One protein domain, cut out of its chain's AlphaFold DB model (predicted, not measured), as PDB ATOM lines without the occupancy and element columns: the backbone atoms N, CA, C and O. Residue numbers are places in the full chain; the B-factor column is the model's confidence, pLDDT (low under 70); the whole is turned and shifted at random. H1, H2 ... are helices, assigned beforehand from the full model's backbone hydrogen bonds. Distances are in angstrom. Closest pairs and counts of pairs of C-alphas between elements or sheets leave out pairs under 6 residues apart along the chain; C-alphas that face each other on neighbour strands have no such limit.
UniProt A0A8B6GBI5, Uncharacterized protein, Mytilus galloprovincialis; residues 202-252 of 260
ATOM      1  N   GLU A 202     -15.861 -35.545  30.461       85.50
ATOM      2  CA  GLU A 202     -16.946 -35.991  29.575       85.50
ATOM      3  C   GLU A 202     -16.507 -37.068  28.568       85.50
ATOM      4  O   GLU A 202     -17.340 -37.748  27.978       85.50
ATOM      5  N   LYS A 203     -15.196 -37.214  28.340       86.06
ATOM      6  CA  LYS A 203     -14.603 -38.170  27.389       86.06
ATOM      7  C   LYS A 203     -13.872 -39.324  28.068       86.06
ATOM      8  O   LYS A 203     -13.310 -40.177  27.383       86.06
ATOM      9  N   ARG A 204     -13.829 -39.352  29.401       85.75
ATOM     10  CA  ARG A 204     -13.155 -40.425  30.134       85.75
ATOM     11  C   ARG A 204     -13.962 -41.707  30.019       85.75
ATOM     12  O   ARG A 204     -15.172 -41.719  30.210       85.75
ATOM     13  N   ILE A 205     -13.265 -42.801  29.748       82.88
ATOM     14  CA  ILE A 205     -13.862 -44.132  29.783       82.88
ATOM     15  C   ILE A 205     -14.129 -44.491  31.248       82.88
ATOM     16  O   ILE A 205     -13.192 -44.594  32.044       82.88
ATOM     17  N   CYS A 206     -15.399 -44.701  31.590       83.00
ATOM     18  CA  CYS A 206     -15.831 -45.155  32.908       83.00
ATOM     19  C   CYS A 206     -16.201 -46.640  32.857       83.00
ATOM     20  O   CYS A 206     -16.823 -47.109  31.905       83.00
ATOM     21  N   LEU A 207     -15.832 -47.388  33.897       84.38
ATOM     22  CA  LEU A 207     -16.231 -48.787  34.039       84.38
ATOM     23  C   LEU A 207     -17.542 -48.861  34.812       84.38
ATOM     24  O   LEU A 207     -17.670 -48.235  35.860       84.38
ATOM     25  N   LEU A 208     -18.497 -49.646  34.324       84.44
ATOM     26  CA  LEU A 208     -19.734 -49.905  35.054       84.44
ATOM     27  C   LEU A 208     -19.472 -50.809  36.261       84.44
ATOM     28  O   LEU A 208     -18.587 -51.674  36.250       84.44
ATOM     29  N   LYS A 209     -20.262 -50.624  37.314       84.69
ATOM     30  CA  LYS A 209     -20.320 -51.572  38.425       84.69
ATOM     31  C   LYS A 209     -20.922 -52.903  37.958       84.69
ATOM     32  O   LYS A 209     -21.708 -52.925  37.011       84.69
ATOM     33  N   PRO A 210     -20.570 -54.026  38.611       82.06
ATOM     34  CA  PRO A 210     -21.234 -55.298  38.370       82.06
ATOM     35  C   PRO A 210     -22.749 -55.151  38.501       82.06
ATOM     36  O   PRO A 210     -23.223 -54.499  39.428       82.06
ATOM     37  N   ILE A 211     -23.497 -55.807  37.614       80.00
ATOM     38  CA  ILE A 211     -24.968 -55.762  37.592       80.00
ATOM     39  C   ILE A 211     -25.562 -56.132  38.961       80.00
ATOM     40  O   ILE A 211     -26.546 -55.537  39.384       80.00
ATOM     41  N   SER A 212     -24.947 -57.071  39.684       80.25
ATOM     42  CA  SER A 212     -25.363 -57.450  41.040       80.25
ATOM     43  C   SER A 212     -25.326 -56.293  42.042       80.25
ATOM     44  O   SER A 212     -26.134 -56.275  42.952       80.25
ATOM     45  N   SER A 213     -24.421 -55.327  41.881       74.56
ATOM     46  CA  SER A 213     -24.300 -54.155  42.760       74.56
ATOM     47  C   SER A 213     -25.177 -52.975  42.334       74.56
ATOM     48  O   SER A 213     -25.194 -51.961  43.024       74.56
ATOM     49  N   VAL A 214     -25.833 -53.076  41.174       74.12
ATOM     50  CA  VAL A 214     -26.691 -52.027  40.603       74.12
ATOM     51  C   VAL A 214     -28.168 -52.416  40.685       74.12
ATOM     52  O   VAL A 214     -29.011 -51.544  40.813       74.12
ATOM     53  N   LYS A 215     -28.489 -53.717  40.675       70.44
ATOM     54  CA  LYS A 215     -29.868 -54.232  40.728       70.44
ATOM     55  C   LYS A 215     -30.663 -53.845  41.977       70.44
ATOM     56  O   LYS A 215     -31.878 -53.769  41.886       70.44
ATOM     57  N   ASP A 216     -29.982 -53.638  43.100       68.19
ATOM     58  CA  ASP A 216     -30.617 -53.305  44.382       68.19
ATOM     59  C   ASP A 216     -30.653 -51.788  44.647       68.19
ATOM     60  O   ASP A 216     -30.987 -51.362  45.752       68.19
ATOM     61  N   LYS A 217     -30.258 -50.967  43.664       69.75
ATOM     62  CA  LYS A 217     -30.310 -49.505  43.754       69.75
ATOM     63  C   LYS A 217     -31.657 -48.987  43.252       69.75
ATOM     64  O   LYS A 217     -32.276 -49.604  42.390       69.75
ATOM     65  N   GLU A 218     -32.098 -47.862  43.803       72.81
ATOM     66  CA  GLU A 218     -33.295 -47.156  43.339       72.81
ATOM     67  C   GLU A 218     -33.111 -46.691  41.884       72.81
ATOM     68  O   GLU A 218     -31.994 -46.373  41.472       72.81
ATOM     69  N   ASP A 219     -34.198 -46.638  41.108       70.62
ATOM     70  CA  ASP A 219     -34.163 -46.339  39.663       70.62
ATOM     71  C   ASP A 219     -33.562 -44.952  39.325       70.62
ATOM     72  O   ASP A 219     -33.160 -44.717  38.186       70.62
ATOM     73  N   GLU A 220     -33.464 -44.045  40.305       71.69
ATOM     74  CA  GLU A 220     -32.877 -42.700  40.172       71.69
ATOM     75  C   GLU A 220     -31.395 -42.614  40.610       71.69
ATOM     76  O   GLU A 220     -30.796 -41.538  40.568       71.69
ATOM     77  N   ASP A 221     -30.768 -43.717  41.031       73.94
ATOM     78  CA  ASP A 221     -29.370 -43.710  41.485       73.94
ATOM     79  C   ASP A 221     -28.376 -43.668  40.302       73.94
ATOM     80  O   ASP A 221     -28.105 -44.669  39.631       73.94
ATOM     81  N   GLU A 222     -27.772 -42.498  40.076       74.38
ATOM     82  CA  GLU A 222     -26.769 -42.266  39.025       74.38
ATOM     83  C   GLU A 222     -25.377 -42.872  39.331       74.38
ATOM     84  O   GLU A 222     -24.486 -42.873  38.473       74.38
ATOM     85  N   ASP A 223     -25.142 -43.437  40.525       80.31
ATOM     86  CA  ASP A 223     -23.854 -44.016  40.935       80.31
ATOM     87  C   ASP A 223     -23.669 -45.451  40.391       80.31
ATOM     88  O   ASP A 223     -23.508 -46.445  41.119       80.31
ATOM     89  N   VAL A 224     -23.672 -45.560  39.063       82.12
ATOM     90  CA  VAL A 224     -23.508 -46.808  38.296       82.12
ATOM     91  C   VAL A 224     -22.056 -47.089  37.895       82.12
ATOM     92  O   VAL A 224     -21.734 -48.193  37.446       82.12
ATOM     93  N   TYR A 225     -21.150 -46.125  38.089       85.00
ATOM     94  CA  TYR A 225     -19.750 -46.209  37.662       85.00
ATOM     95  C   TYR A 225     -18.791 -46.574  38.798       85.00
ATOM     96  O   TYR A 225     -18.918 -46.147  39.941       85.00
ATOM     97  N   GLN A 226     -17.777 -47.373  38.483       85.12
ATOM     98  CA  GLN A 226     -16.654 -47.649  39.369       85.12
ATOM     99  C   GLN A 226     -15.818 -46.385  39.587       85.12
ATOM    100  O   GLN A 226     -15.485 -45.685  38.634       85.12
ATOM    101  N   THR A 227     -15.395 -46.153  40.833       85.69
ATOM    102  CA  THR A 227     -14.448 -45.073  41.160       85.69
ATOM    103  C   THR A 227     -13.138 -45.231  40.398       85.69
ATOM    104  O   THR A 227     -12.430 -46.238  40.543       85.69
ATOM    105  N   SER A 228     -12.789 -44.205  39.627       87.88
ATOM    106  CA  SER A 228     -11.548 -44.135  38.868       87.88
ATOM    107  C   SER A 228     -10.362 -43.735  39.749       87.88
ATOM    108  O   SER A 228     -10.501 -43.306  40.898       87.88
ATOM    109  N   ILE A 229      -9.153 -43.849  39.197       89.31
ATOM    110  CA  ILE A 229      -7.931 -43.383  39.862       89.31
ATOM    111  C   ILE A 229      -7.945 -41.870  40.122       89.31
ATOM    112  O   ILE A 229      -7.392 -41.418  41.121       89.31
ATOM    113  N   LEU A 230      -8.621 -41.101  39.261       90.12
ATOM    114  CA  LEU A 230      -8.763 -39.656  39.406       90.12
ATOM    115  C   LEU A 230      -9.720 -39.302  40.540       90.12
ATOM    116  O   LEU A 230      -9.396 -38.426  41.336       90.12
ATOM    117  N   ASP A 231     -10.837 -40.021  40.662       88.94
ATOM    118  CA  ASP A 231     -11.808 -39.801  41.744       88.94
ATOM    119  C   ASP A 231     -11.166 -40.102  43.098       88.94
ATOM    120  O   ASP A 231     -11.290 -39.338  44.052       88.94
ATOM    121  N   ARG A 232     -10.378 -41.181  43.162       89.81
ATOM    122  CA  ARG A 232      -9.612 -41.553  44.360       89.81
ATOM    123  C   ARG A 232      -8.525 -40.541  44.690       89.81
ATOM    124  O   ARG A 232      -8.289 -40.267  45.861       89.81
ATOM    125  N   TYR A 233      -7.856 -39.996  43.676       92.06
ATOM    126  CA  TYR A 233      -6.865 -38.946  43.876       92.06
ATOM    127  C   TYR A 233      -7.516 -37.643  44.358       92.06
ATOM    128  O   TYR A 233      -6.974 -36.983  45.242       92.06
ATOM    129  N   ALA A 234      -8.684 -37.280  43.826       90.44
ATOM    130  CA  ALA A 234      -9.448 -36.123  44.283       90.44
ATOM    131  C   ALA A 234      -9.925 -36.303  45.734       90.44
ATOM    132  O   ALA A 234      -9.760 -35.398  46.544       90.44
ATOM    133  N   ALA A 235     -10.410 -37.497  46.084       91.00
ATOM    134  CA  ALA A 235     -10.857 -37.861  47.429       91.00
ATOM    135  C   ALA A 235      -9.719 -38.305  48.374       91.00
ATOM    136  O   ALA A 235      -9.974 -38.920  49.414       91.00
ATOM    137  N   ARG A 236      -8.448 -38.056  48.021       92.81
ATOM    138  CA  ARG A 236      -7.314 -38.526  48.826       92.81
ATOM    139  C   ARG A 236      -7.288 -37.835  50.201       92.81
ATOM    140  O   ARG A 236      -7.595 -36.648  50.291       92.81
ATOM    141  N   PRO A 237      -6.865 -38.528  51.274       93.19
ATOM    142  CA  PRO A 237      -6.727 -37.920  52.597       93.19
ATOM    143  C   PRO A 237      -5.758 -36.730  52.601       93.19
ATOM    144  O   PRO A 237      -4.746 -36.772  51.903       93.19
ATOM    145  N   THR A 238      -5.972 -35.746  53.480       93.00
ATOM    146  CA  THR A 238      -5.119 -34.543  53.619       93.00
ATOM    147  C   THR A 238      -3.641 -34.878  53.857       93.00
ATOM    148  O   THR A 238      -2.750 -34.211  53.346       93.00
ATOM    149  N   LYS A 239      -3.347 -35.999  54.533       94.31
ATOM    150  CA  LYS A 239      -1.968 -36.504  54.703       94.31
ATOM    151  C   LYS A 239      -1.238 -36.821  53.384       94.31
ATOM    152  O   LYS A 239      -0.020 -36.963  53.390       94.31
ATOM    153  N   LEU A 240      -1.964 -36.967  52.273       92.75
ATOM    154  CA  LEU A 240      -1.445 -37.228  50.926       92.75
ATOM    155  C   LEU A 240      -1.586 -36.012  49.993       92.75
ATOM    156  O   LEU A 240      -1.403 -36.146  48.784       92.75
ATOM    157  N   GLU A 241      -1.916 -34.826  50.512       92.31
ATOM    158  CA  GLU A 241      -2.188 -33.635  49.697       92.31
ATOM    159  C   GLU A 241      -0.991 -33.232  48.822       92.31
ATOM    160  O   GLU A 241      -1.174 -32.925  47.643       92.31
ATOM    161  N   ASN A 242       0.225 -33.375  49.362       93.75
ATOM    162  CA  ASN A 242       1.498 -33.068  48.698       93.75
ATOM    163  C   ASN A 242       1.929 -34.096  47.633       93.75
ATOM    164  O   ASN A 242       2.955 -33.910  46.973       93.75
ATOM    165  N   LEU A 243       1.206 -35.209  47.471       94.06
ATOM    166  CA  LEU A 243       1.484 -36.156  46.395       94.06
ATOM    167  C   LEU A 243       0.841 -35.675  45.103       94.06
ATOM    168  O   LEU A 243      -0.346 -35.377  45.071       94.06
ATOM    169  N   CYS A 244       1.616 -35.681  44.020       93.69
ATOM    170  CA  CYS A 244       1.061 -35.526  42.686       93.69
ATOM    171  C   CYS A 244       0.363 -36.817  42.230       93.69
ATOM    172  O   CYS A 244       0.676 -37.914  42.704       93.69
ATOM    173  N   LEU A 245      -0.529 -36.686  41.245       91.81
ATOM    174  CA  LEU A 245      -1.289 -37.799  40.674       91.81
ATOM    175  C   LEU A 245      -0.388 -38.959  40.233       91.81
ATOM    176  O   LEU A 245      -0.677 -40.103  40.550       91.81
ATOM    177  N   ALA A 246       0.740 -38.677  39.575       91.31
ATOM    178  CA  ALA A 246       1.657 -39.719  39.113       91.31
ATOM    179  C   ALA A 246       2.217 -40.569  40.269       91.31
ATOM    180  O   ALA A 246       2.197 -41.794  40.196       91.31
ATOM    181  N   LYS A 247       2.670 -39.936  41.363       91.81
ATOM    182  CA  LYS A 247       3.166 -40.660  42.547       91.81
ATOM    183  C   LYS A 247       2.050 -41.431  43.240       91.81
ATOM    184  O   LYS A 247       2.257 -42.576  43.632       91.81
ATOM    185  N   PHE A 248       0.873 -40.818  43.365       93.31
ATOM    186  CA  PHE A 248      -0.292 -41.470  43.951       93.31
ATOM    187  C   PHE A 248      -0.660 -42.747  43.184       93.31
ATOM    188  O   PHE A 248      -0.799 -43.804  43.793       93.31
ATOM    189  N   SER A 249      -0.717 -42.667  41.853       90.56
ATOM    190  CA  SER A 249      -1.081 -43.783  40.979       90.56
ATOM    191  C   SER A 249      -0.112 -44.965  41.024       90.56
ATOM    192  O   SER A 249      -0.522 -46.086  40.742       90.56
ATOM    193  N   ILE A 250       1.162 -44.731  41.351       88.81
ATOM    194  CA  ILE A 250       2.187 -45.784  41.424       88.81
ATOM    195  C   ILE A 250       2.227 -46.418  42.818       88.81
ATOM    196  O   ILE A 250       2.390 -47.629  42.939       88.81
ATOM    197  N   TRP A 251       2.121 -45.613  43.878       88.62
ATOM    198  CA  TRP A 251       2.372 -46.074  45.250       88.62
ATOM    199  C   TRP A 251       1.130 -46.535  46.004       88.62
ATOM    200  O   TRP A 251       1.268 -47.201  47.028       88.62
ATOM    201  N   TYR A 252      -0.068 -46.197  45.527       89.00
ATOM    202  CA  TYR A 252      -1.310 -46.517  46.220       89.00
ATOM    203  C   TYR A 252      -2.249 -47.306  45.317       89.00
ATOM    204  O   TYR A 252      -2.586 -46.894  44.209       89.00
TER     205      TYR A 252
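This is residues 202 to 252 of the 260 residues of an uncharacterized protein of Mytilus galloprovincialis (UniProt A0A8B6GBI5). This is an elongated piece with little regular structure: a long loop, residues 202 to 228, runs out and folds back, and two short helices, H1 then H2, sit at the other end. Residues 215 to 221 stick out at the far end of the loop. Of 51 printed residues, 13 are in named elements, with no named strand; the class is all helix. The whole is loose, with a radius of gyration of the C-alphas of 14.1 A and spans of 39 by 23 by 19 A.

Start at C-alpha 202, at (-16.946, -35.991, 29.575), and go on to H1, residues 229 to 234, 8.6 A long. Find C-alpha 245 at (-1.289, -37.799, 40.674), where H2, residues 245 to 251, begins; it is 10.1 A long and ends at C-alpha 251, at (2.372, -46.074, 45.250).

H1 and H2 touch, with C-alphas of Tyr 233 and Leu 245 closest at 6.5 A. They run opposite ways at a steep tilt of 64 degrees. In both, every O i to N i+4 pair is within hydrogen-bond range.

The C-alphas farthest apart, of Asp 219 and Asn 242, are 39.1 A apart. The printed part has no cut, and the link from H1 to H2 is short. Look for low confidence at residues 216 to 217, under 70.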